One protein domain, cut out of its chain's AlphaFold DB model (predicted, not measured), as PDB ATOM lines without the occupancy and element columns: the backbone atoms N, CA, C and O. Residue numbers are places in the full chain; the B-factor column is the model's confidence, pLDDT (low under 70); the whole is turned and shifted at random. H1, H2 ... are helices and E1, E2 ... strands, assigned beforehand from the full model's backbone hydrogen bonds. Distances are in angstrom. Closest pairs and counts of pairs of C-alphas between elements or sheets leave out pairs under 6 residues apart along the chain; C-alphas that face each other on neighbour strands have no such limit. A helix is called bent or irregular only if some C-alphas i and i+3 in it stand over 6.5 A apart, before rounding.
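This is residues 147 to 334 of the 566 residues of an uncharacterized protein of Allochromatium humboldtianum (UniProt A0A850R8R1). A strongly twisted sheet of seven strands curls round one long helix, H3, with H1 and H2 gathered at the first end of H3 and H4 meeting its last end on the same face of the sheet. H6 covers part of the opposite face, while H5 and H7 run side by side beyond E2 and E7. The printed part has 188 residues, with seven named helices and seven named strands: along the chain come the strands E1 to E3, then the helices H1 to H3, then the strands E4 to E6, then H4, then E7, and last the helices H5 to H7; the class is mixed, helices and strands, and the sheet is branched at E6, which has E1, E4 and E5 as neighbours, with E1 and E6 parallel and the other neighbour pairs antiparallel. The whole is compact, with a radius of gyration of the C-alphas of 16.5 A, and rounded, spanning 48 by 38 by 33 A.

E1, residues 147 to 154, begins at C-alpha 147 (8.219, 5.292, -25.726) and is 23.0 A long. E2 is residues 160 to 165, and E3, residues 174 to 181, bends by 90 degrees at residue 178. H1 is residues 184 to 191 and H2 is residues 197 to 204. H3, residues 210 to 228, is 27.4 A long from C-alpha 210 (12.425, -3.442, -16.952), with a kink of 33 degrees near residue 218; it is irregular, but only just, C-alphas 214 and 217 being 6.7 A apart. E4 is residues 237 to 244, 20.2 A, and E5 is residues 248 to 252. E6, residues 259 to 272, is the longest strand at 37.3 A. H4, residues 274 to 286, is 18.6 A long. E7 is residues 291 to 295, H5 is residues 296 to 301 and H6 is residues 314 to 319. H7, residues 324 to 333, ends at C-alpha 333 (33.348, -10.146, -35.226).

E1 and E6 are parallel neighbours, with N 150 and O 264 2.8 A apart. On the other side of E1 is E3, antiparallel, with N 153 and O 178 at 2.8 A. E3 is staggered: its residues 175 to 177 pair with E2, its hairpin partner, where N 164 and O 176 are 2.8 A apart. E2 is also antiparallel to E7, an edge strand, with N 161 and O 294 at 2.8 A. On the side of E6 away from E1 are E4, N 240 to O 269 2.9 A, and E5, N 263 to O 248 2.7 A; both are antiparallel to E6, and E5 and E6 form a hairpin. H3, the hub, is on the sheet; the C-alphas of Gly 179 and Glu 223, the closest of E3 and H3, are 5.0 A apart. H1 touches residues 211 to 219 of H3 at a steep tilt of 49 degrees, opposite ways; the closest C-alphas, of Leu 187 and Ala 215, are 5.2 A apart. H2 and H3 touch only at the corner, and only just, with 3 pairs of C-alphas within 8 A; the closest are those of Leu 204 and Met 212, 6.7 A. H3 and H4 only just touch, also with 3 pairs, closest at Thr 228 and Ala 283, 6.0 A. H6 is on the sheet at a height of 7.6 A, across the strands, on the opposite face from H3. H5 stands up from the sheet, and touches H7 at a shallow tilt of 20 degrees, opposite ways; the closest C-alphas, of Val 300 and Arg 324, are 5.9 A apart. Every O i to N i+4 pair is within hydrogen-bond range in H2, H4, H5, H6 and H7, against 3 of 4 in H1 and 13 of 15 in H3.

The two C-alphas farthest apart, of Thr 194 and Asp 306, are 50.9 A from each other. The printed part has no cut. The link from H5 to H6, residues 302 to 313, is long; in it residues 310 to 311 pair in parallel with residues 174 to 175 of E3. The mean pLDDT of the printed part is 93.9, and residues 167 to 170 are under 70.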
ATOM      1  N   PHE A 147       7.153   6.263 -25.948       95.94
ATOM      2  CA  PHE A 147       8.219   5.292 -25.726       95.94
ATOM      3  C   PHE A 147       7.922   4.025 -26.516       95.94
ATOM      4  O   PHE A 147       6.770   3.601 -26.607       95.94
ATOM      5  N   ILE A 148       8.944   3.463 -27.156       96.31
ATOM      6  CA  ILE A 148       8.824   2.249 -27.965       96.31
ATOM      7  C   ILE A 148       9.983   1.327 -27.655       96.31
ATOM      8  O   ILE A 148      11.135   1.746 -27.655       96.31
ATOM      9  N   TYR A 149       9.662   0.055 -27.490       97.88
ATOM     10  CA  TYR A 149      10.615  -1.024 -27.308       97.88
ATOM     11  C   TYR A 149      10.617  -1.867 -28.585       97.88
ATOM     12  O   TYR A 149       9.554  -2.201 -29.112       97.88
ATOM     13  N   VAL A 150      11.801  -2.124 -29.136       97.06
ATOM     14  CA  VAL A 150      11.994  -2.849 -30.395       97.06
ATOM     15  C   VAL A 150      12.993  -3.974 -30.182       97.06
ATOM     16  O   VAL A 150      14.079  -3.754 -29.643       97.06
ATOM     17  N   ALA A 151      12.639  -5.165 -30.651       98.31
ATOM     18  CA  ALA A 151      13.528  -6.315 -30.674       98.31
ATOM     19  C   ALA A 151      13.927  -6.623 -32.118       98.31
ATOM     20  O   ALA A 151      13.061  -6.791 -32.974       98.31
ATOM     21  N   TRP A 152      15.230  -6.715 -32.380       98.19
ATOM     22  CA  TRP A 152      15.768  -7.084 -33.691       98.19
ATOM     23  C   TRP A 152      16.666  -8.306 -33.596       98.19
ATOM     24  O   TRP A 152      17.498  -8.410 -32.698       98.19
ATOM     25  N   GLY A 153      16.531  -9.217 -34.552       98.12
ATOM     26  CA  GLY A 153      17.391 -10.379 -34.688       98.12
ATOM     27  C   GLY A 153      18.392 -10.206 -35.822       98.12
ATOM     28  O   GLY A 153      18.055  -9.773 -36.923       98.12
ATOM     29  N   ILE A 154      19.637 -10.588 -35.560       98.38
ATOM     30  CA  ILE A 154      20.704 -10.647 -36.551       98.38
ATOM     31  C   ILE A 154      20.918 -12.106 -36.929       98.38
ATOM     32  O   ILE A 154      21.394 -12.911 -36.122       98.38
ATOM     33  N   ILE A 155      20.599 -12.423 -38.183       98.19
ATOM     34  CA  ILE A 155      20.996 -13.673 -38.823       98.19
ATOM     35  C   ILE A 155      22.169 -13.372 -39.755       98.19
ATOM     36  O   ILE A 155      21.977 -12.744 -40.796       98.19
ATOM     37  N   LYS A 156      23.373 -13.821 -39.387       97.31
ATOM     38  CA  LYS A 156      24.592 -13.696 -40.193       97.31
ATOM     39  C   LYS A 156      24.947 -15.035 -40.836       97.31
ATOM     40  O   LYS A 156      25.302 -15.975 -40.134       97.31
ATOM     41  N   LEU A 157      24.922 -15.129 -42.161       93.81
ATOM     42  CA  LEU A 157      25.313 -16.324 -42.915       93.81
ATOM     43  C   LEU A 157      26.309 -15.942 -44.008       93.81
ATOM     44  O   LEU A 157      26.065 -15.018 -44.776       93.81
ATOM     45  N   ASN A 158      27.447 -16.638 -44.073       88.31
ATOM     46  CA  ASN A 158      28.473 -16.434 -45.109       88.31
ATOM     47  C   ASN A 158      28.894 -14.960 -45.300       88.31
ATOM     48  O   ASN A 158      29.074 -14.492 -46.422       88.31
ATOM     49  N   GLY A 159      29.023 -14.213 -44.195       92.56
ATOM     50  CA  GLY A 159      29.396 -12.790 -44.219       92.56
ATOM     51  C   GLY A 159      28.282 -11.839 -44.678       92.56
ATOM     52  O   GLY A 159      28.545 -10.663 -44.920       92.56
ATOM     53  N   LYS A 160      27.047 -12.331 -44.797       96.50
ATOM     54  CA  LYS A 160      25.851 -11.542 -45.102       96.50
ATOM     55  C   LYS A 160      24.884 -11.543 -43.929       96.50
ATOM     56  O   LYS A 160      24.866 -12.494 -43.155       96.50
ATOM     57  N   ILE A 161      24.080 -10.496 -43.820       98.06
ATOM     58  CA  ILE A 161      23.041 -10.319 -42.808       98.06
ATOM     59  C   ILE A 161      21.678 -10.328 -43.495       98.06
ATOM     60  O   ILE A 161      21.511  -9.735 -44.562       98.06
ATOM     61  N   LEU A 162      20.716 -11.018 -42.890       97.69
ATOM     62  CA  LEU A 162      19.344 -11.077 -43.376       97.69
ATOM     63  C   LEU A 162      18.565  -9.803 -43.020       97.69
ATOM     64  O   LEU A 162      18.584  -9.360 -41.871       97.69
ATOM     65  N   PHE A 163      17.837  -9.269 -43.994       97.00
ATOM     66  CA  PHE A 163      16.919  -8.144 -43.840       97.00
ATOM     67  C   PHE A 163      15.520  -8.506 -44.340       97.00
ATOM     68  O   PHE A 163      15.374  -9.286 -45.284       97.00
ATOM     69  N   HIS A 164      14.508  -7.881 -43.741       94.75
ATOM     70  CA  HIS A 164      13.099  -7.990 -44.102       94.75
ATOM     71  C   HIS A 164      12.570  -6.655 -44.647       94.75
ATOM     72  O   HIS A 164      12.926  -5.578 -44.162       94.75
ATOM     73  N   ARG A 165      11.739  -6.714 -45.691       91.88
ATOM     74  CA  ARG A 165      11.111  -5.536 -46.297       91.88
ATOM     75  C   ARG A 165      10.023  -4.979 -45.387       91.88
ATOM     76  O   ARG A 165       9.141  -5.707 -44.954       91.88
ATOM     77  N   ARG A 166      10.001  -3.663 -45.194       84.62
ATOM     78  CA  ARG A 166       8.939  -3.004 -44.421       84.62
ATOM     79  C   ARG A 166       7.590  -3.125 -45.145       84.62
ATOM     80  O   ARG A 166       7.497  -2.897 -46.348       84.62
ATOM     81  N   GLU A 167       6.531  -3.458 -44.408       69.62
ATOM     82  CA  GLU A 167       5.222  -3.819 -44.986       69.62
ATOM     83  C   GLU A 167       4.466  -2.662 -45.665       69.62
ATOM     84  O   GLU A 167       3.594  -2.887 -46.508       69.62
ATOM     85  N   ALA A 168       4.761  -1.406 -45.313       65.62
ATOM     86  CA  ALA A 168       4.013  -0.273 -45.851       65.62
ATOM     87  C   ALA A 168       4.364  -0.026 -47.327       65.62
ATOM     88  O   ALA A 168       5.534   0.035 -47.698       65.62
ATOM     89  N   ARG A 169       3.346   0.199 -48.172       57.38
ATOM     90  CA  ARG A 169       3.526   0.455 -49.618       57.38
ATOM     91  C   ARG A 169       4.448   1.639 -49.919       57.38
ATOM     92  O   ARG A 169       5.155   1.617 -50.919       57.38
ATOM     93  N   GLU A 170       4.440   2.651 -49.056       59.59
ATOM     94  CA  GLU A 170       5.317   3.830 -49.122       59.59
ATOM     95  C   GLU A 170       6.798   3.517 -48.842       59.59
ATOM     96  O   GLU A 170       7.664   4.305 -49.200       59.59
ATOM     97  N   HIS A 171       7.082   2.337 -48.292       70.06
ATOM     98  CA  HIS A 171       8.401   1.856 -47.887       70.06
ATOM     99  C   HIS A 171       8.837   0.621 -48.700       70.06
ATOM    100  O   HIS A 171       9.614  -0.203 -48.227       70.06
ATOM    101  N   ALA A 172       8.354   0.471 -49.941       71.69
ATOM    102  CA  ALA A 172       8.584  -0.724 -50.766       71.69
ATOM    103  C   ALA A 172      10.068  -1.037 -51.067       71.69
ATOM    104  O   ALA A 172      10.384  -2.167 -51.442       71.69
ATOM    105  N   ASN A 173      10.965  -0.061 -50.894       84.19
ATOM    106  CA  ASN A 173      12.413  -0.215 -51.054       84.19
ATOM    107  C   ASN A 173      13.177  -0.133 -49.723       84.19
ATOM    108  O   ASN A 173      14.405  -0.170 -49.726       84.19
ATOM    109  N   GLU A 174      12.478  -0.029 -48.594       90.94
ATOM    110  CA  GLU A 174      13.096   0.046 -47.276       90.94
ATOM    111  C   GLU A 174      13.070  -1.311 -46.581       90.94
ATOM    112  O   GLU A 174      12.055  -2.014 -46.525       90.94
ATOM    113  N   TYR A 175      14.207  -1.653 -45.997       94.50
ATOM    114  CA  TYR A 175      14.443  -2.926 -45.346       94.50
ATOM    115  C   TYR A 175      14.959  -2.700 -43.924       94.50
ATOM    116  O   TYR A 175      15.756  -1.800 -43.671       94.50
ATOM    117  N   GLY A 176      14.494  -3.506 -42.978       94.69
ATOM    118  CA  GLY A 176      14.962  -3.526 -41.592       94.69
ATOM    119  C   GLY A 176      15.562  -4.881 -41.233       94.69
ATOM    120  O   GLY A 176      15.451  -5.841 -41.996       94.69
ATOM    121  N   LEU A 177      16.193  -4.964 -40.064       96.88
ATOM    122  CA  LEU A 177      16.459  -6.267 -39.459       96.88
ATOM    123  C   LEU A 177      15.129  -6.958 -39.147       96.88
ATOM    124  O   LEU A 177      14.145  -6.278 -38.856       96.88
ATOM    125  N   VAL A 178      15.131  -8.290 -39.184       96.38
ATOM    126  CA  VAL A 178      13.968  -9.094 -38.790       96.38
ATOM    127  C   VAL A 178      13.624  -8.786 -37.335       96.38
ATOM    128  O   VAL A 178      14.503  -8.824 -36.467       96.38
ATOM    129  N   GLY A 179      12.364  -8.475 -37.065       95.94
ATOM    130  CA  GLY A 179      11.885  -8.080 -35.752       95.94
ATOM    131  C   GLY A 179      11.031  -6.816 -35.773       95.94
ATOM    132  O   GLY A 179      10.890  -6.125 -36.780       95.94
ATOM    133  N   GLY A 180      10.513  -6.450 -34.605       95.12
ATOM    134  CA  GLY A 180       9.498  -5.413 -34.522       95.12
ATOM    135  C   GLY A 180       9.276  -4.866 -33.125       95.12
ATOM    136  O   GLY A 180      10.139  -4.923 -32.244       95.12
ATOM    137  N   ARG A 181       8.123  -4.219 -32.963       95.44
ATOM    138  CA  ARG A 181       7.790  -3.438 -31.768       95.44
ATOM    139  C   ARG A 181       7.106  -4.328 -30.745       95.44
ATOM    140  O   ARG A 181       6.158  -5.024 -31.094       95.44
ATOM    141  N   SER A 182       7.514  -4.206 -29.488       97.00
ATOM    142  CA  SER A 182       6.808  -4.843 -28.383       97.00
ATOM    143  C   SER A 182       5.388  -4.301 -28.284       97.00
ATOM    144  O   SER A 182       5.155  -3.092 -28.393       97.00
ATOM    145  N   ASN A 183       4.439  -5.204 -28.081       95.75
ATOM    146  CA  ASN A 183       3.033  -4.884 -27.921       95.75
ATOM    147  C   ASN A 183       2.498  -5.374 -26.565       95.75
ATOM    148  O   ASN A 183       3.224  -5.908 -25.726       95.75
ATOM    149  N   LEU A 184       1.203  -5.154 -26.338       96.00
ATOM    150  CA  LEU A 184       0.542  -5.522 -25.089       96.00
ATOM    151  C   LEU A 184       0.583  -7.034 -24.815       96.00
ATOM    152  O   LEU A 184       0.686  -7.431 -23.658       96.00
ATOM    153  N   GLN A 185       0.491  -7.868 -25.854       96.25
ATOM    154  CA  GLN A 185       0.534  -9.321 -25.709       96.25
ATOM    155  C   GLN A 185       1.930  -9.785 -25.292       96.25
ATOM    156  O   GLN A 185       2.044 -10.571 -24.360       96.25
ATOM    157  N   ASP A 186       2.982  -9.222 -25.890       97.38
ATOM    158  CA  ASP A 186       4.365  -9.535 -25.512       97.38
ATOM    159  C   ASP A 186       4.627  -9.195 -24.029       97.38
ATOM    160  O   ASP A 186       5.296  -9.939 -23.316       97.38
ATOM    161  N   LEU A 187       4.057  -8.087 -23.535       97.31
ATOM    162  CA  LEU A 187       4.171  -7.682 -22.129       97.31
ATOM    163  C   LEU A 187       3.389  -8.599 -21.176       97.31
ATOM    164  O   LEU A 187       3.823  -8.840 -20.047       97.31
ATOM    165  N   LYS A 188       2.241  -9.126 -21.613       97.50
ATOM    166  CA  LYS A 188       1.431 -10.066 -20.822       97.50
ATOM    167  C   LYS A 188       2.143 -11.388 -20.567       97.50
ATOM    168  O   LYS A 188       1.934 -11.959 -19.501       97.50
ATOM    169  N   GLU A 189       3.013 -11.831 -21.469       97.12
ATOM    170  CA  GLU A 189       3.857 -13.014 -21.239       97.12
ATOM    171  C   GLU A 189       4.795 -12.832 -20.030       97.12
ATOM    172  O   GLU A 189       5.132 -13.796 -19.346       97.12
ATOM    173  N   VAL A 190       5.175 -11.586 -19.723       97.12
ATOM    174  CA  VAL A 190       6.072 -11.247 -18.607       97.12
ATOM    175  C   VAL A 190       5.302 -10.909 -17.332       97.12
ATOM    176  O   VAL A 190       5.635 -11.396 -16.253       97.12
ATOM    177  N   MET A 191       4.287 -10.048 -17.432       96.88
ATOM    178  CA  MET A 191       3.546  -9.555 -16.264       96.88
ATOM    179  C   MET A 191       2.387 -10.479 -15.857       96.88
ATOM    180  O   MET A 191       1.934 -10.432 -14.716       96.88
ATOM    181  N   GLY A 192       1.931 -11.342 -16.765       95.38
ATOM    182  CA  GLY A 192       0.815 -12.265 -16.586       95.38
ATOM    183  C   GLY A 192      -0.509 -11.733 -17.144       95.38
ATOM    184  O   GLY A 192      -0.836 -10.550 -17.017       95.38
ATOM    185  N   GLU A 193      -1.320 -12.641 -17.696       93.81
ATOM    186  CA  GLU A 193      -2.626 -12.358 -18.324       93.81
ATOM    187  C   GLU A 193      -3.667 -11.729 -17.385       93.81
ATOM    188  O   GLU A 193      -4.614 -11.089 -17.837       93.81
ATOM    189  N   THR A 194      -3.511 -11.897 -16.071       95.19
ATOM    190  CA  THR A 194      -4.420 -11.339 -15.058       95.19
ATOM    191  C   THR A 194      -4.046  -9.921 -14.620       95.19
ATOM    192  O   THR A 194      -4.739  -9.344 -13.779       95.19
ATOM    193  N   THR A 195      -2.972  -9.343 -15.169       95.69
ATOM    194  CA  THR A 195      -2.545  -7.974 -14.850       95.69
ATOM    195  C   THR A 195      -3.604  -6.963 -15.306       95.69
ATOM    196  O   THR A 195      -4.039  -7.021 -16.460       95.69
ATOM    197  N   PRO A 196      -4.015  -6.005 -14.450       96.69
ATOM    198  CA  PRO A 196      -4.952  -4.954 -14.838       96.69
ATOM    199  C   PRO A 196      -4.462  -4.152 -16.049       96.69
ATOM    200  O   PRO A 196      -3.283  -3.809 -16.141       96.69
ATOM    201  N   ILE A 197      -5.384  -3.810 -16.954       96.00
ATOM    202  CA  ILE A 197      -5.053  -3.128 -18.213       96.00
ATOM    203  C   ILE A 197      -4.344  -1.787 -17.995       96.00
ATOM    204  O   ILE A 197      -3.389  -1.493 -18.706       96.00
ATOM    205  N   ASP A 198      -4.745  -1.017 -16.983       96.25
ATOM    206  CA  ASP A 198      -4.140   0.285 -16.688       96.25
ATOM    207  C   ASP A 198      -2.661   0.140 -16.299       96.25
ATOM    208  O   ASP A 198      -1.825   0.893 -16.794       96.25
ATOM    209  N   CYS A 199      -2.312  -0.891 -15.520       96.38
ATOM    210  CA  CYS A 199      -0.922  -1.188 -15.161       96.38
ATOM    211  C   CYS A 199      -0.086  -1.590 -16.387       96.38
ATOM    212  O   CYS A 199       1.079  -1.204 -16.505       96.38
ATOM    213  N   LEU A 200      -0.669  -2.370 -17.305       96.81
ATOM    214  CA  LEU A 200       0.001  -2.760 -18.547       96.81
ATOM    215  C   LEU A 200       0.244  -1.544 -19.450       96.81
ATOM    216  O   LEU A 200       1.330  -1.403 -20.005       96.81
ATOM    217  N   LEU A 201      -0.749  -0.658 -19.589       96.00
ATOM    218  CA  LEU A 201      -0.635   0.557 -20.396       96.00
ATOM    219  C   LEU A 201       0.375   1.542 -19.805       96.00
ATOM    220  O   LEU A 201       1.202   2.060 -20.552       96.00
ATOM    221  N   GLU A 202       0.357   1.750 -18.487       96.56
ATOM    222  CA  GLU A 202       1.353   2.566 -17.781       96.56
ATOM    223  C   GLU A 202       2.767   2.030 -18.034       96.56
ATOM    224  O   GLU A 202       3.669   2.779 -18.409       96.56
ATOM    225  N   THR A 203       2.943   0.711 -17.931       96.81
ATOM    226  CA  THR A 203       4.230   0.053 -18.178       96.81
ATOM    227  C   THR A 203       4.677   0.201 -19.635       96.81
ATOM    228  O   THR A 203       5.811   0.613 -19.889       96.81
ATOM    229  N   LEU A 204       3.788  -0.061 -20.597       94.62
ATOM    230  CA  LEU A 204       4.056   0.054 -22.034       94.62
ATOM    231  C   LEU A 204       4.426   1.487 -22.455       94.62
ATOM    232  O   LEU A 204       5.199   1.681 -23.391       94.62
ATOM    233  N   GLN A 205       3.873   2.487 -21.766       94.69
ATOM    234  CA  GLN A 205       4.066   3.913 -22.041       94.69
ATOM    235  C   GLN A 205       5.117   4.568 -21.135       94.69
ATOM    236  O   GLN A 205       5.226   5.792 -21.117       94.69
ATOM    237  N   SER A 206       5.896   3.781 -20.394       95.25
ATOM    238  CA  SER A 206       6.946   4.296 -19.514       95.25
ATOM    239  C   SER A 206       8.335   4.215 -20.168       95.25
ATOM    240  O   SER A 206       8.610   3.279 -20.931       95.25
ATOM    241  N   PRO A 207       9.229   5.186 -19.905       95.75
ATOM    242  CA  PRO A 207      10.634   5.085 -20.289       95.75
ATOM    243  C   PRO A 207      11.372   4.041 -19.447       95.75
ATOM    244  O   PRO A 207      11.080   3.886 -18.265       95.75
ATOM    245  N   ASP A 208      12.380   3.404 -20.046       93.06
ATOM    246  CA  ASP A 208      13.369   2.553 -19.366       93.06
ATOM    247  C   ASP A 208      12.767   1.489 -18.421       93.06
ATOM    248  O   ASP A 208      13.176   1.287 -17.277       93.06
ATOM    249  N   SER A 209      11.725   0.818 -18.902       95.75
ATOM    250  CA  SER A 209      10.930  -0.126 -18.131       95.75
ATOM    251  C   SER A 209      11.504  -1.533 -18.202       95.75
ATOM    252  O   SER A 209      11.552  -2.155 -19.266       95.75
ATOM    253  N   LYS A 210      11.893  -2.077 -17.046       96.38
ATOM    254  CA  LYS A 210      12.425  -3.442 -16.952       96.38
ATOM    255  C   LYS A 210      11.461  -4.508 -17.511       96.38
ATOM    256  O   LYS A 210      11.915  -5.276 -18.355       96.38
ATOM    257  N   PRO A 211      10.160  -4.542 -17.148       97.25
ATOM    258  CA  PRO A 211       9.217  -5.480 -17.763       97.25
ATOM    259  C   PRO A 211       9.153  -5.381 -19.292       97.25
ATOM    260  O   PRO A 211       9.009  -6.398 -19.964       97.25
ATOM    261  N   MET A 212       9.305  -4.177 -19.857       97.69
ATOM    262  CA  MET A 212       9.334  -3.998 -21.311       97.69
ATOM    263  C   MET A 212      10.604  -4.563 -21.949       97.69
ATOM    264  O   MET A 212      10.523  -5.181 -23.008       97.69
ATOM    265  N   PHE A 213      11.767  -4.404 -21.313       96.94
ATOM    266  CA  PHE A 213      12.993  -5.066 -21.767       96.94
ATOM    267  C   PHE A 213      12.903  -6.591 -21.670       96.94
ATOM    268  O   PHE A 213      13.397  -7.286 -22.558       96.94
ATOM    269  N   ASP A 214      12.268  -7.115 -20.622       96.44
ATOM    270  CA  ASP A 214      12.042  -8.554 -20.455       96.44
ATOM    271  C   ASP A 214      11.065  -9.088 -21.531       96.44
ATOM    272  O   ASP A 214      11.240 -10.194 -22.043       96.44
ATOM    273  N   ALA A 215      10.107  -8.269 -21.981       97.56
ATOM    274  CA  ALA A 215       9.153  -8.615 -23.043       97.56
ATOM    275  C   ALA A 215       9.762  -8.636 -24.461       97.56
ATOM    276  O   ALA A 215       9.158  -9.176 -25.395       97.56
ATOM    277  N   MET A 216      10.962  -8.077 -24.661       98.06
ATOM    278  CA  MET A 216      11.595  -8.011 -25.986       98.06
ATOM    279  C   MET A 216      11.931  -9.383 -26.571       98.06
ATOM    280  O   MET A 216      11.910  -9.539 -27.789       98.06
ATOM    281  N   GLU A 217      12.211 -10.396 -25.749       97.31
ATOM    282  CA  GLU A 217      12.459 -11.737 -26.285       97.31
ATOM    283  C   GLU A 217      11.168 -12.356 -26.837       97.31
ATOM    284  O   GLU A 217      11.189 -12.958 -27.907       97.31
ATOM    285  N   HIS A 218      10.030 -12.142 -26.168       97.88
ATOM    286  CA  HIS A 218       8.714 -12.552 -26.672       97.88
ATOM    287  C   HIS A 218       8.350 -11.810 -27.960       97.88
ATOM    288  O   HIS A 218       7.909 -12.433 -28.924       97.88
ATOM    289  N   THR A 219       8.660 -10.510 -28.007       98.38
ATOM    290  CA  THR A 219       8.527  -9.690 -29.221       98.38
ATOM    291  C   THR A 219       9.325 -10.301 -30.373       98.38
ATOM    292  O   THR A 219       8.782 -10.532 -31.446       98.38
ATOM    293  N   LEU A 220      10.604 -10.617 -30.148       98.25
ATOM    294  CA  LEU A 220      11.465 -11.224 -31.160       98.25
ATOM    295  C   LEU A 220      10.900 -12.555 -31.669       98.25
ATOM    296  O   LEU A 220      10.948 -12.812 -32.864       98.25
ATOM    297  N   ILE A 221      10.396 -13.406 -30.770       97.94
ATOM    298  CA  ILE A 221       9.845 -14.720 -31.130       97.94
ATOM    299  C   ILE A 221       8.653 -14.574 -32.070       97.94
ATOM    300  O   ILE A 221       8.637 -15.208 -33.123       97.94
ATOM    301  N   ARG A 222       7.693 -13.718 -31.706       97.50
ATOM    302  CA  ARG A 222       6.498 -13.459 -32.510       97.50
ATOM    303  C   ARG A 222       6.865 -12.928 -33.897       97.50
ATOM    304  O   ARG A 222       6.421 -13.473 -34.900       97.50
ATOM    305  N   GLU A 223       7.725 -11.917 -33.954       97.19
ATOM    306  CA  GLU A 223       8.111 -11.279 -35.218       97.19
ATOM    307  C   GLU A 223       8.919 -12.239 -36.114       97.19
ATOM    308  O   GLU A 223       8.756 -12.249 -37.328       97.19
ATOM    309  N   PHE A 224       9.750 -13.118 -35.541       96.56
ATOM    310  CA  PHE A 224      10.452 -14.149 -36.316       96.56
ATOM    311  C   PHE A 224       9.495 -15.166 -36.943       96.56
ATOM    312  O   PHE A 224       9.701 -15.575 -38.090       96.56
ATOM    313  N   GLU A 225       8.457 -15.573 -36.218       96.19
ATOM    314  CA  GLU A 225       7.429 -16.472 -36.740       96.19
ATOM    315  C   GLU A 225       6.627 -15.809 -37.874       96.19
ATOM    316  O   GLU A 225       6.417 -16.423 -38.925       96.19
ATOM    317  N   GLU A 226       6.258 -14.539 -37.696       93.88
ATOM    318  CA  GLU A 226       5.502 -13.736 -38.664       93.88
ATOM    319  C   GLU A 226       6.316 -13.443 -39.941       93.88
ATOM    320  O   GLU A 226       5.837 -13.695 -41.047       93.88
ATOM    321  N   GLU A 227       7.558 -12.967 -39.806       93.12
ATOM    322  CA  GLU A 227       8.362 -12.453 -40.927       93.12
ATOM    323  C   GLU A 227       9.231 -13.520 -41.615       93.12
ATOM    324  O   GLU A 227       9.585 -13.379 -42.789       93.12
ATOM    325  N   THR A 228       9.618 -14.587 -40.904       94.12
ATOM    326  CA  THR A 228      10.544 -15.614 -41.430       94.12
ATOM    327  C   THR A 228      10.023 -17.043 -41.343       94.12
ATOM    328  O   THR A 228      10.660 -17.947 -41.887       94.12
ATOM    329  N   HIS A 229       8.894 -17.271 -40.663       94.81
ATOM    330  CA  HIS A 229       8.371 -18.607 -40.349       94.81
ATOM    331  C   HIS A 229       9.348 -19.484 -39.545       94.81
ATOM    332  O   HIS A 229       9.255 -20.716 -39.539       94.81
ATOM    333  N   LEU A 230      10.308 -18.866 -38.850       97.12
ATOM    334  CA  LEU A 230      11.179 -19.567 -37.917       97.12
ATOM    335  C   LEU A 230      10.476 -19.704 -36.567       97.12
ATOM    336  O   LEU A 230      10.179 -18.716 -35.909       97.12
ATOM    337  N   ILE A 231      10.260 -20.946 -36.133       97.06
ATOM    338  CA  ILE A 231       9.489 -21.266 -34.935       97.06
ATOM    339  C   ILE A 231      10.441 -21.734 -33.828       97.06
ATOM    340  O   ILE A 231      11.118 -22.763 -33.946       97.06
ATOM    341  N   LYS A 232      10.498 -20.984 -32.721       96.25
ATOM    342  CA  LYS A 232      11.382 -21.299 -31.582       96.25
ATOM    343  C   LYS A 232      11.011 -22.621 -30.904       96.25
ATOM    344  O   LYS A 232      11.900 -23.410 -30.590       96.25
ATOM    345  N   SER A 233       9.717 -22.891 -30.715       95.25
ATOM    346  CA  SER A 233       9.218 -24.126 -30.082       95.25
ATOM    347  C   SER A 233       9.534 -25.388 -30.895       95.25
ATOM    348  O   SER A 233       9.684 -26.467 -30.327       95.25
ATOM    349  N   GLU A 234       9.731 -25.250 -32.207       95.44
ATOM    350  CA  GLU A 234      10.180 -26.318 -33.101       95.44
ATOM    351  C   GLU A 234      11.705 -26.510 -33.127       95.44
ATOM    352  O   GLU A 234      12.221 -27.330 -33.898       95.44
ATOM    353  N   GLY A 235      12.435 -25.752 -32.304       95.94
ATOM    354  CA  GLY A 235      13.886 -25.813 -32.205       95.94
ATOM    355  C   GLY A 235      14.596 -25.249 -33.431       95.94
ATOM    356  O   GLY A 235      15.692 -25.706 -33.752       95.94
ATOM    357  N   HIS A 236      14.002 -24.294 -34.156       97.75
ATOM    358  CA  HIS A 236      14.671 -23.678 -35.309       97.75
ATOM    359  C   HIS A 236      15.875 -22.834 -34.885       97.75
ATOM    360  O   HIS A 236      16.901 -22.839 -35.565       97.75
ATOM    361  N   TYR A 237      15.789 -22.141 -33.754       98.25
ATOM    362  CA  TYR A 237      16.855 -21.253 -33.314       98.25
ATOM    363  C   TYR A 237      16.866 -21.036 -31.805       98.25
ATOM    364  O   TYR A 237      15.873 -21.258 -31.110       98.25
ATOM    365  N   THR A 238      17.999 -20.540 -31.323       97.75
ATOM    366  CA  THR A 238      18.135 -19.857 -30.037       97.75
ATOM    367  C   THR A 238      18.465 -18.388 -30.284       97.75
ATOM    368  O   THR A 238      19.114 -18.040 -31.271       97.75
ATOM    369  N   ALA A 239      17.992 -17.511 -29.403       97.06
ATOM    370  CA  ALA A 239      18.277 -16.083 -29.456       97.06
ATOM    371  C   ALA A 239      19.154 -15.711 -28.262       97.06
ATOM    372  O   ALA A 239      18.838 -16.060 -27.127       97.06
ATOM    373  N   VAL A 240      20.256 -15.013 -28.521       96.12
ATOM    374  CA  VAL A 240      21.190 -14.558 -27.489       96.12
ATOM    375  C   VAL A 240      21.251 -13.035 -27.547       96.12
ATOM    376  O   VAL A 240      21.573 -12.505 -28.611       96.12
ATOM    377  N   PRO A 241      20.960 -12.308 -26.451       96.94
ATOM    378  CA  PRO A 241      21.130 -10.861 -26.424       96.94
ATOM    379  C   PRO A 241      22.560 -10.490 -26.815       96.94
ATOM    380  O   PRO A 241      23.524 -10.985 -26.229       96.94
ATOM    381  N   TRP A 242      22.695  -9.635 -27.822       96.56
ATOM    382  CA  TRP A 242      23.988  -9.135 -28.272       96.56
ATOM    383  C   TRP A 242      24.256  -7.741 -27.723       96.56
ATOM    384  O   TRP A 242      25.328  -7.490 -27.170       96.56
ATOM    385  N   ARG A 243      23.292  -6.829 -27.888       95.94
ATOM    386  CA  ARG A 243      23.494  -5.418 -27.574       95.94
ATOM    387  C   ARG A 243      22.183  -4.694 -27.311       95.94
ATOM    388  O   ARG A 243      21.266  -4.779 -28.123       95.94
ATOM    389  N   ASP A 244      22.163  -3.911 -26.243       96.81
ATOM    390  CA  ASP A 244      21.169  -2.859 -26.041       96.81
ATOM    391  C   ASP A 244      21.736  -1.565 -26.614       96.81
ATOM    392  O   ASP A 244      22.840  -1.152 -26.249       96.81
ATOM    393  N   LEU A 245      21.017  -0.958 -27.558       96.94
ATOM    394  CA  LEU A 245      21.436   0.320 -28.124       96.94
ATOM    395  C   LEU A 245      21.162   1.447 -27.133       96.94
ATOM    396  O   LEU A 245      20.209   1.396 -26.348       96.94
ATOM    397  N   LYS A 246      21.947   2.520 -27.227       94.88
ATOM    398  CA  LYS A 246      21.612   3.788 -26.577       94.88
ATOM    399  C   LYS A 246      20.207   4.236 -27.005       94.88
ATOM    400  O   LYS A 246      19.872   4.111 -28.187       94.88
ATOM    401  N   PRO A 247      19.403   4.803 -26.084       94.56
ATOM    402  CA  PRO A 247      18.080   5.303 -26.425       94.56
ATOM    403  C   PRO A 247      18.139   6.283 -27.599       94.56
ATOM    404  O   PRO A 247      18.892   7.259 -27.575       94.56
ATOM    405  N   TYR A 248      17.334   6.019 -28.622       94.06
ATOM    406  CA  TYR A 248      17.278   6.813 -29.845       94.06
ATOM    407  C   TYR A 248      16.013   7.666 -29.839       94.06
ATOM    408  O   TYR A 248      14.920   7.132 -29.663       94.06
ATOM    409  N   SER A 249      16.127   8.979 -30.032       93.19
ATOM    410  CA  SER A 249      14.972   9.883 -29.983       93.19
ATOM    411  C   SER A 249      14.794  10.668 -31.271       93.19
ATOM    412  O   SER A 249      15.735  11.281 -31.767       93.19
ATOM    413  N   GLN A 250      13.566  10.682 -31.791       91.31
ATOM    414  CA  GLN A 250      13.208  11.436 -32.990       91.31
ATOM    415  C   GLN A 250      11.699  11.708 -33.035       91.31
ATOM    416  O   GLN A 250      10.894  10.922 -32.529       91.31
ATOM    417  N   CYS A 251      11.298  12.804 -33.684       90.19
ATOM    418  CA  CYS A 251       9.909  13.009 -34.090       90.19
ATOM    419  C   CYS A 251       9.554  12.062 -35.236       90.19
ATOM    420  O   CYS A 251       9.950  12.278 -36.380       90.19
ATOM    421  N   MET A 252       8.826  10.995 -34.915       86.75
ATOM    422  CA  MET A 252       8.413   9.966 -35.869       86.75
ATOM    423  C   MET A 252       7.101   9.307 -35.441       86.75
ATOM    424  O   MET A 252       6.648   9.433 -34.305       86.75
ATOM    425  N   GLY A 253       6.497   8.564 -36.368       81.94
ATOM    426  CA  GLY A 253       5.299   7.768 -36.126       81.94
ATOM    427  C   GLY A 253       4.491   7.563 -37.401       81.94
ATOM    428  O   GLY A 253       4.300   8.496 -38.184       81.94
ATOM    429  N   ALA A 254       4.018   6.335 -37.610       76.56
ATOM    430  CA  ALA A 254       3.101   6.033 -38.700       76.56
ATOM    431  C   ALA A 254       1.708   6.596 -38.388       76.56
ATOM    432  O   ALA A 254       1.194   6.411 -37.277       76.56
ATOM    433  N   ALA A 255       1.100   7.233 -39.395       76.00
ATOM    434  CA  ALA A 255      -0.278   7.717 -39.342       76.00
ATOM    435  C   ALA A 255      -0.511   8.616 -38.085       76.00
ATOM    436  O   ALA A 255       0.324   9.503 -37.878       76.00
ATOM    437  N   PRO A 256      -1.547   8.467 -37.224       83.38
ATOM    438  CA  PRO A 256      -1.805   9.419 -36.134       83.38
ATOM    439  C   PRO A 256      -0.940   9.231 -34.882       83.38
ATOM    440  O   PRO A 256      -1.330   9.643 -33.797       83.38
ATOM    441  N   ASN A 257       0.232   8.608 -35.003       88.75
ATOM    442  CA  ASN A 257       1.118   8.336 -33.867       88.75
ATOM    443  C   ASN A 257       2.382   9.208 -33.869       88.75
ATOM    444  O   ASN A 257       3.393   8.815 -33.286       88.75
ATOM    445  N   TYR A 258       2.371  10.334 -34.587       92.38
ATOM    446  CA  TYR A 258       3.534  11.211 -34.699       92.38
ATOM    447  C   TYR A 258       3.780  11.957 -33.386       92.38
ATOM    448  O   TYR A 258       2.941  12.745 -32.957       92.38
ATOM    449  N   ALA A 259       4.934  11.719 -32.769       95.12
ATOM    450  CA  ALA A 259       5.379  12.434 -31.577       95.12
ATOM    451  C   ALA A 259       6.898  12.375 -31.437       95.12
ATOM    452  O   ALA A 259       7.541  11.501 -32.032       95.12
ATOM    453  N   PHE A 260       7.475  13.251 -30.609       95.19
ATOM    454  CA  PHE A 260       8.846  13.049 -30.153       95.19
ATOM    455  C   PHE A 260       8.917  11.769 -29.323       95.19
ATOM    456  O   PHE A 260       8.429  11.690 -28.190       95.19
ATOM    457  N   THR A 261       9.483  10.747 -29.954       95.38
ATOM    458  CA  THR A 261       9.453   9.369 -29.489       95.38
ATOM    459  C   THR A 261      10.859   8.950 -29.099       95.38
ATOM    460  O   THR A 261      11.803   9.221 -29.837       95.38
ATOM    461  N   GLN A 262      10.994   8.263 -27.970       96.19
ATOM    462  CA  GLN A 262      12.216   7.574 -27.579       96.19
ATOM    463  C   GLN A 262      12.066   6.072 -27.815       96.19
ATOM    464  O   GLN A 262      11.079   5.454 -27.423       96.19
ATOM    465  N   TYR A 263      13.058   5.504 -28.481       96.50
ATOM    466  CA  TYR A 263      13.135   4.107 -28.849       96.50
ATOM    467  C   TYR A 263      14.221   3.414 -28.029       96.50
ATOM    468  O   TYR A 263      15.339   3.919 -27.910       96.50
ATOM    469  N   PHE A 264      13.892   2.229 -27.533       97.69
ATOM    470  CA  PHE A 264      14.792   1.304 -26.863       97.69
ATOM    471  C   PHE A 264      14.912   0.061 -27.741       97.69
ATOM    472  O   PHE A 264      13.916  -0.620 -27.988       97.69
ATOM    473  N   PHE A 265      16.112  -0.212 -28.245       97.88
ATOM    474  CA  PHE A 265      16.367  -1.352 -29.120       97.88
ATOM    475  C   PHE A 265      17.226  -2.385 -28.401       97.88
ATOM    476  O   PHE A 265      18.272  -2.033 -27.854       97.88
ATOM    477  N   ARG A 266      16.836  -3.656 -28.500       98.25
ATOM    478  CA  ARG A 266      17.697  -4.797 -28.176       98.25
ATOM    479  C   ARG A 266      17.933  -5.632 -29.419       98.25
ATOM    480  O   ARG A 266      16.991  -6.065 -30.083       98.25
ATOM    481  N   LEU A 267      19.206  -5.866 -29.713       98.38
ATOM    482  CA  LEU A 267      19.633  -6.767 -30.770       98.38
ATOM    483  C   LEU A 267      19.955  -8.136 -30.194       98.38
ATOM    484  O   LEU A 267      20.648  -8.257 -29.181       98.38
ATOM    485  N   TYR A 268      19.511  -9.162 -30.902       98.50
ATOM    486  CA  TYR A 268      19.756 -10.557 -30.595       98.50
ATOM    487  C   TYR A 268      20.574 -11.187 -31.714       98.50
ATOM    488  O   TYR A 268      20.248 -11.051 -32.891       98.50
ATOM    489  N   LEU A 269      21.618 -11.919 -31.350       98.00
ATOM    490  CA  LEU A 269      22.249 -12.859 -32.258       98.00
ATOM    491  C   LEU A 269      21.382 -14.117 -32.328       98.00
ATOM    492  O   LEU A 269      21.065 -14.721 -31.301       98.00
ATOM    493  N   ILE A 270      21.024 -14.515 -33.542       98.31
ATOM    494  CA  ILE A 270      20.249 -15.728 -33.783       98.31
ATOM    495  C   ILE A 270      21.209 -16.867 -34.092       98.31
ATOM    496  O   ILE A 270      21.993 -16.778 -35.035       98.31
ATOM    497  N   GLU A 271      21.133 -17.946 -33.321       97.81
ATOM    498  CA  GLU A 271      21.850 -19.187 -33.594       97.81
ATOM    499  C   GLU A 271      20.861 -20.225 -34.138       97.81
ATOM    500  O   GLU A 271      19.963 -20.690 -33.439       97.81
ATOM    501  N   LEU A 272      21.009 -20.570 -35.413       97.56
ATOM    502  CA  LEU A 272      20.170 -21.523 -36.126       97.56
ATOM    503  C   LEU A 272      20.622 -22.955 -35.833       97.56
ATOM    504  O   LEU A 272      21.810 -23.286 -35.908       97.56
ATOM    505  N   THR A 273      19.658 -23.841 -35.605       95.38
ATOM    506  CA  THR A 273      19.890 -25.285 -35.723       95.38
ATOM    507  C   THR A 273      19.918 -25.689 -37.198       95.38
ATOM    508  O   THR A 273      19.543 -24.912 -38.074       95.38
ATOM    509  N   THR A 274      20.316 -26.927 -37.512       92.94
ATOM    510  CA  THR A 274      20.228 -27.438 -38.896       92.94
ATOM    511  C   THR A 274      18.796 -27.378 -39.433       92.94
ATOM    512  O   THR A 274      18.594 -26.991 -40.581       92.94
ATOM    513  N   LYS A 275      17.793 -27.673 -38.593       93.69
ATOM    514  CA  LYS A 275      16.380 -27.559 -38.971       93.69
ATOM    515  C   LYS A 275      16.003 -26.106 -39.281       93.69
ATOM    516  O   LYS A 275      15.410 -25.842 -40.323       93.69
ATOM    517  N   GLY A 276      16.399 -25.163 -38.421       95.88
ATOM    518  CA  GLY A 276      16.137 -23.741 -38.646       95.88
ATOM    519  C   GLY A 276      16.870 -23.157 -39.847       95.88
ATOM    520  O   GLY A 276      16.303 -22.332 -40.554       95.88
ATOM    521  N   TYR A 277      18.089 -23.618 -40.134       95.44
ATOM    522  CA  TYR A 277      18.811 -23.243 -41.348       95.44
ATOM    523  C   TYR A 277      18.008 -23.602 -42.604       95.44
ATOM    524  O   TYR A 277      17.798 -22.740 -43.453       95.44
ATOM    525  N   PHE A 278      17.490 -24.831 -42.705       94.19
ATOM    526  CA  PHE A 278      16.670 -25.223 -43.854       94.19
ATOM    527  C   PHE A 278      15.341 -24.472 -43.927       94.19
ATOM    528  O   PHE A 278      14.963 -24.020 -45.007       94.19
ATOM    529  N   ALA A 279      14.663 -24.291 -42.789       94.50
ATOM    530  CA  ALA A 279      13.442 -23.491 -42.728       94.50
ATOM    531  C   ALA A 279      13.689 -22.062 -43.243       94.50
ATOM    532  O   ALA A 279      12.923 -21.562 -44.065       94.50
ATOM    533  N   LEU A 280      14.812 -21.447 -42.856       95.44
ATOM    534  CA  LEU A 280      15.195 -20.126 -43.338       95.44
ATOM    535  C   LEU A 280      15.490 -20.116 -44.840       95.44
ATOM    536  O   LEU A 280      15.024 -19.222 -45.539       95.44
ATOM    537  N   ARG A 281      16.251 -21.090 -45.361       92.94
ATOM    538  CA  ARG A 281      16.534 -21.165 -46.807       92.94
ATOM    539  C   ARG A 281      15.243 -21.259 -47.614       92.94
ATOM    540  O   ARG A 281      15.093 -20.536 -48.595       92.94
ATOM    541  N   GLN A 282      14.294 -22.069 -47.147       91.12
ATOM    542  CA  GLN A 282      12.977 -22.183 -47.761       91.12
ATOM    543  C   GLN A 282      12.180 -20.871 -47.673       91.12
ATOM    544  O   GLN A 282      11.517 -20.495 -48.641       91.12
ATOM    545  N   ALA A 283      12.239 -20.167 -46.540       93.19
ATOM    546  CA  ALA A 283      11.588 -18.870 -46.377       93.19
ATOM    547  C   ALA A 283      12.166 -17.830 -47.347       93.19
ATOM    548  O   ALA A 283      11.409 -17.190 -48.071       93.19
ATOM    549  N   VAL A 284      13.496 -17.717 -47.436       92.81
ATOM    550  CA  VAL A 284      14.183 -16.797 -48.358       92.81
ATOM    551  C   VAL A 284      13.799 -17.085 -49.809       92.81
ATOM    552  O   VAL A 284      13.427 -16.158 -50.527       92.81
ATOM    553  N   GLU A 285      13.814 -18.354 -50.222       88.50
ATOM    554  CA  GLU A 285      13.440 -18.775 -51.577       88.50
ATOM    555  C   GLU A 285      11.987 -18.408 -51.923       88.50
ATOM    556  O   GLU A 285      11.718 -17.855 -52.990       88.50
ATOM    557  N   LYS A 286      11.044 -18.645 -51.003       88.88
ATOM    558  CA  LYS A 286       9.616 -18.337 -51.208       88.88
ATOM    559  C   LYS A 286       9.285 -16.853 -51.065       88.88
ATOM    560  O   LYS A 286       8.267 -16.399 -51.590       88.88
ATOM    561  N   SER A 287      10.135 -16.086 -50.384       85.31
ATOM    562  CA  SER A 287       9.859 -14.698 -50.009       85.31
ATOM    563  C   SER A 287       9.752 -13.733 -51.187       85.31
ATOM    564  O   SER A 287       9.414 -12.583 -50.964       85.31
ATOM    565  N   SER A 288      10.052 -14.114 -52.434       83.75
ATOM    566  CA  SER A 288       9.909 -13.219 -53.601       83.75
ATOM    567  C   SER A 288      10.530 -11.813 -53.402       83.75
ATOM    568  O   SER A 288      10.004 -10.814 -53.892       83.75
ATOM    569  N   GLY A 289      11.635 -11.718 -52.647       84.31
ATOM    570  CA  GLY A 289      12.336 -10.463 -52.346       84.31
ATOM    571  C   GLY A 289      11.893  -9.716 -51.078       84.31
ATOM    572  O   GLY A 289      12.439  -8.641 -50.813       84.31
ATOM    573  N   TYR A 290      10.954 -10.257 -50.289       89.62
ATOM    574  CA  TYR A 290      10.644  -9.762 -48.938       89.62
ATOM    575  C   TYR A 290      11.805  -9.998 -47.966       89.62
ATOM    576  O   TYR A 290      12.066  -9.139 -47.131       89.62
ATOM    577  N   LEU A 291      12.535 -11.108 -48.111       94.31
ATOM    578  CA  LEU A 291      13.767 -11.377 -47.374       94.31
ATOM    579  C   LEU A 291      14.966 -11.259 -48.311       94.31
ATOM    580  O   LEU A 291      14.949 -11.780 -49.429       94.31
ATOM    581  N   ILE A 292      16.013 -10.569 -47.863       94.62
ATOM    582  CA  ILE A 292      17.245 -10.379 -48.636       94.62
ATOM    583  C   ILE A 292      18.480 -10.583 -47.766       94.62
ATOM    584  O   ILE A 292      18.475 -10.271 -46.580       94.62
ATOM    585  N   GLU A 293      19.551 -11.091 -48.371       95.38
ATOM    586  CA  GLU A 293      20.846 -11.276 -47.715       95.38
ATOM    587  C   GLU A 293      21.823 -10.208 -48.212       95.38
ATOM    588  O   GLU A 293      22.196 -10.199 -49.388       95.38
ATOM    589  N   CYS A 294      22.255  -9.328 -47.313       96.75
ATOM    590  CA  CYS A 294      23.100  -8.179 -47.632       96.75
ATOM    591  C   CYS A 294      24.495  -8.342 -47.035       96.75
ATOM    592  O   CYS A 294      24.647  -8.737 -45.881       96.75
ATOM    593  N   SER A 295      25.528  -8.042 -47.814       97.25
ATOM    594  CA  SER A 295      26.914  -8.046 -47.340       97.25
ATOM    595  C   SER A 295      27.147  -6.994 -46.253       97.25
ATOM    596  O   SER A 295      26.480  -5.961 -46.219       97.25
ATOM    597  N   ILE A 296      28.120  -7.225 -45.371       97.31
ATOM    598  CA  ILE A 296      28.470  -6.260 -44.316       97.31
ATOM    599  C   ILE A 296      28.788  -4.857 -44.880       97.31
ATOM    600  O   ILE A 296      28.233  -3.894 -44.349       97.31
ATOM    601  N   PRO A 297      29.551  -4.699 -45.983       96.88
ATOM    602  CA  PRO A 297      29.757  -3.387 -46.601       96.88
ATOM    603  C   PRO A 297      28.457  -2.676 -47.011       96.88
ATOM    604  O   PRO A 297      28.321  -1.471 -46.796       96.88
ATOM    605  N   GLU A 298      27.473  -3.405 -47.548       97.25
ATOM    606  CA  GLU A 298      26.154  -2.839 -47.868       97.25
ATOM    607  C   GLU A 298      25.452  -2.356 -46.597       97.25
ATOM    608  O   GLU A 298      24.992  -1.214 -46.545       97.25
ATOM    609  N   VAL A 299      25.422  -3.185 -45.547       97.12
ATOM    610  CA  VAL A 299      24.789  -2.856 -44.256       97.12
ATOM    611  C   VAL A 299      25.391  -1.591 -43.647       97.12
ATOM    612  O   VAL A 299      24.664  -0.708 -43.182       97.12
ATOM    613  N   VAL A 300      26.716  -1.471 -43.693       96.44
ATOM    614  CA  VAL A 300      27.452  -0.300 -43.208       96.44
ATOM    615  C   VAL A 300      27.130   0.937 -44.048       96.44
ATOM    616  O   VAL A 300      26.968   2.022 -43.489       96.44
ATOM    617  N   SER A 301      26.976   0.789 -45.367       94.62
ATOM    618  CA  SER A 301      26.604   1.889 -46.267       94.62
ATOM    619  C   SER A 301      25.134   2.325 -46.159       94.62
ATOM    620  O   SER A 301      24.793   3.428 -46.582       94.62
ATOM    621  N   GLY A 302      24.274   1.471 -45.596       95.00
ATOM    622  CA  GLY A 302      22.835   1.710 -45.454       95.00
ATOM    623  C   GLY A 302      22.005   1.463 -46.700       95.00
ATOM    624  O   GLY A 302      20.840   1.852 -46.735       95.00
ATOM    625  N   LYS A 303      22.576   0.810 -47.711       95.56
ATOM    626  CA  LYS A 303      21.884   0.457 -48.948       95.56
ATOM    627  C   LYS A 303      22.554  -0.708 -49.660       95.56
ATOM    628  O   LYS A 303      23.710  -1.033 -49.393       95.56
ATOM    629  N   THR A 304      21.838  -1.327 -50.590       93.62
ATOM    630  CA  THR A 304      22.407  -2.341 -51.488       93.62
ATOM    631  C   THR A 304      23.405  -1.736 -52.475       93.62
ATOM    632  O   THR A 304      23.374  -0.535 -52.752       93.62
ATOM    633  N   MET A 305      24.286  -2.568 -53.042       90.38
ATOM    634  CA  MET A 305      25.325  -2.126 -53.988       90.38
ATOM    635  C   MET A 305      24.771  -1.412 -55.231       90.38
ATOM    636  O   MET A 305      25.426  -0.523 -55.774       90.38
ATOM    637  N   ASP A 306      23.577  -1.793 -55.685       90.19
ATOM    638  CA  ASP A 306      22.865  -1.151 -56.797       90.19
ATOM    639  C   ASP A 306      22.138   0.146 -56.388       90.19
ATOM    640  O   ASP A 306      21.611   0.855 -57.244       90.19
ATOM    641  N   GLY A 307      22.103   0.465 -55.089       87.12
ATOM    642  CA  GLY A 307      21.382   1.598 -54.514       87.12
ATOM    643  C   GLY A 307      19.859   1.477 -54.567       87.12
ATOM    644  O   GLY A 307      19.178   2.446 -54.244       87.12
ATOM    645  N   GLY A 308      19.315   0.328 -54.981       87.12
ATOM    646  CA  GLY A 308      17.877   0.137 -55.174       87.12
ATOM    647  C   GLY A 308      17.090  -0.072 -53.879       87.12
ATOM    648  O   GLY A 308      15.865   0.042 -53.893       87.12
ATOM    649  N   LYS A 309      17.772  -0.398 -52.774       92.25
ATOM    650  CA  LYS A 309      17.166  -0.696 -51.471       92.25
ATOM    651  C   LYS A 309      17.914   0.021 -50.358       92.25
ATOM    652  O   LYS A 309      19.144   0.026 -50.358       92.25
ATOM    653  N   GLU A 310      17.177   0.573 -49.404       94.12
ATOM    654  CA  GLU A 310      17.702   1.336 -48.267       94.12
ATOM    655  C   GLU A 310      17.452   0.600 -46.946       94.12
ATOM    656  O   GLU A 310      16.445  -0.094 -46.785       94.12
ATOM    657  N   PHE A 311      18.361   0.752 -45.982       94.50
ATOM    658  CA  PHE A 311      18.292   0.071 -44.691       94.50
ATOM    659  C   PHE A 311      17.869   1.017 -43.565       94.50
ATOM    660  O   PHE A 311      18.570   1.960 -43.203       94.50
ATOM    661  N   SER A 312      16.727   0.718 -42.947       91.81
ATOM    662  CA  SER A 312      16.140   1.452 -41.823       91.81
ATOM    663  C   SER A 312      16.773   1.062 -40.481       91.81
ATOM    664  O   SER A 312      16.096   0.566 -39.582       91.81
ATOM    665  N   ILE A 313      18.085   1.272 -40.346       93.69
ATOM    666  CA  ILE A 313      18.870   0.906 -39.152       93.69
ATOM    667  C   ILE A 313      19.653   2.087 -38.553       93.69
ATOM    668  O   ILE A 313      20.676   1.896 -37.901       93.69
ATOM    669  N   GLU A 314      19.150   3.314 -38.725       93.44
ATOM    670  CA  GLU A 314      19.770   4.555 -38.223       93.44
ATOM    671  C   GLU A 314      20.120   4.490 -36.726       93.44
ATOM    672  O   GLU A 314      21.184   4.950 -36.314       93.44
ATOM    673  N   ALA A 315      19.280   3.846 -35.909       94.50
ATOM    674  CA  ALA A 315      19.548   3.660 -34.483       94.50
ATOM    675  C   ALA A 315      20.862   2.900 -34.217       94.50
ATOM    676  O   ALA A 315      21.577   3.228 -33.272       94.50
ATOM    677  N   ILE A 316      21.219   1.931 -35.071       96.19
ATOM    678  CA  ILE A 316      22.496   1.211 -34.980       96.19
ATOM    679  C   ILE A 316      23.643   2.164 -35.314       96.19
ATOM    680  O   ILE A 316      24.618   2.223 -34.574       96.19
ATOM    681  N   TYR A 317      23.526   2.958 -36.382       95.19
ATOM    682  CA  TYR A 317      24.570   3.918 -36.760       95.19
ATOM    683  C   TYR A 317      24.866   4.908 -35.633       95.19
ATOM    684  O   TYR A 317      26.025   5.090 -35.255       95.19
ATOM    685  N   ARG A 318      23.819   5.468 -35.019       94.75
ATOM    686  CA  ARG A 318      23.947   6.413 -33.902       94.75
ATOM    687  C   ARG A 318      24.534   5.795 -32.647       94.75
ATOM    688  O   ARG A 318      25.282   6.463 -31.933       94.75
ATOM    689  N   ASP A 319      24.244   4.530 -32.377       95.69
ATOM    690  CA  ASP A 319      24.824   3.836 -31.231       95.69
ATOM    691  C   ASP A 319      26.357   3.712 -31.338       95.69
ATOM    692  O   ASP A 319      27.074   3.885 -30.342       95.69
ATOM    693  N   PHE A 320      26.854   3.543 -32.567       95.12
ATOM    694  CA  PHE A 320      28.273   3.593 -32.924       95.12
ATOM    695  C   PHE A 320      28.794   5.018 -33.187       95.12
ATOM    696  O   PHE A 320      29.892   5.174 -33.710       95.12
ATOM    697  N   LEU A 321      28.055   6.066 -32.801       94.75
ATOM    698  CA  LEU A 321      28.434   7.474 -33.009       94.75
ATOM    699  C   LEU A 321      28.734   7.806 -34.482       94.75
ATOM    700  O   LEU A 321      29.628   8.597 -34.774       94.75
ATOM    701  N   ASP A 322      28.007   7.164 -35.399       93.44
ATOM    702  CA  ASP A 322      28.197   7.244 -36.849       93.44
ATOM    703  C   ASP A 322      29.569   6.733 -37.349       93.44
ATOM    704  O   ASP A 322      29.905   6.903 -38.525       93.44
ATOM    705  N   ASP A 323      30.339   6.035 -36.503       96.38
ATOM    706  CA  ASP A 323      31.579   5.356 -36.886       96.38
ATOM    707  C   ASP A 323      31.276   4.052 -37.643       96.38
ATOM    708  O   ASP A 323      31.024   2.980 -37.081       96.38
ATOM    709  N   ARG A 324      31.320   4.165 -38.970       94.56
ATOM    710  CA  ARG A 324      31.050   3.076 -39.912       94.56
ATOM    711  C   ARG A 324      32.083   1.949 -39.846       94.56
ATOM    712  O   ARG A 324      31.702   0.796 -40.028       94.56
ATOM    713  N   LEU A 325      33.346   2.253 -39.537       96.44
ATOM    714  CA  LEU A 325      34.404   1.241 -39.423       96.44
ATOM    715  C   LEU A 325      34.258   0.437 -38.128       96.44
ATOM    716  O   LEU A 325      34.455  -0.779 -38.122       96.44
ATOM    717  N   ALA A 326      33.887   1.100 -37.030       97.25
ATOM    718  CA  ALA A 326      33.590   0.415 -35.776       97.25
ATOM    719  C   ALA A 326      32.381  -0.523 -35.915       97.25
ATOM    720  O   ALA A 326      32.420  -1.644 -35.402       97.25
ATOM    721  N   LEU A 327      31.340  -0.090 -36.638       97.00
ATOM    722  CA  LEU A 327      30.192  -0.938 -36.954       97.00
ATOM    723  C   LEU A 327      30.587  -2.134 -37.825       97.00
ATOM    724  O   LEU A 327      30.235  -3.260 -37.486       97.00
ATOM    725  N   GLU A 328      31.323  -1.906 -38.916       97.44
ATOM    726  CA  GLU A 328      31.806  -2.966 -39.808       97.44
ATOM    727  C   GLU A 328      32.540  -4.050 -39.019       97.44
ATOM    728  O   GLU A 328      32.150  -5.216 -39.053       97.44
ATOM    729  N   LYS A 329      33.518  -3.643 -38.202       97.50
ATOM    730  CA  LYS A 329      34.275  -4.554 -37.345       97.50
ATOM    731  C   LYS A 329      33.375  -5.321 -36.374       97.50
ATOM    732  O   LYS A 329      33.535  -6.527 -36.216       97.50
ATOM    733  N   ALA A 330      32.426  -4.645 -35.726       97.12
ATOM    734  CA  ALA A 330      31.515  -5.293 -34.787       97.12
ATOM    735  C   ALA A 330      30.623  -6.344 -35.470       97.12
ATOM    736  O   ALA A 330      30.371  -7.397 -34.887       97.12
ATOM    737  N   LEU A 331      30.169  -6.077 -36.699       96.88
ATOM    738  CA  LEU A 331      29.403  -7.033 -37.500       96.88
ATOM    739  C   LEU A 331      30.281  -8.175 -38.025       96.88
ATOM    740  O   LEU A 331      29.819  -9.316 -38.088       96.88
ATOM    741  N   ASP A 332      31.539  -7.910 -38.372       96.44
ATOM    742  CA  ASP A 332      32.513  -8.925 -38.782       96.44
ATOM    743  C   ASP A 332      32.867  -9.886 -37.643       96.44
ATOM    744  O   ASP A 332      32.899 -11.100 -37.861       96.44
ATOM    745  N   ASP A 333      33.028  -9.366 -36.426       96.38
ATOM    746  CA  ASP A 333      33.348 -10.146 -35.226       96.38
ATOM    747  C   ASP A 333      32.184 -11.060 -34.778       96.38
ATOM    748  O   ASP A 333      32.399 -12.018 -34.028       96.38
ATOM    749  N   LEU A 334      30.950 -10.822 -35.253       96.12
ATOM    750  CA  LEU A 334      29.824 -11.725 -34.997       96.12
ATOM    751  C   LEU A 334      30.073 -13.114 -35.615       96.12
ATOM    752  O   LEU A 334      30.443 -13.214 -36.792       96.12
TER     753      LEU A 334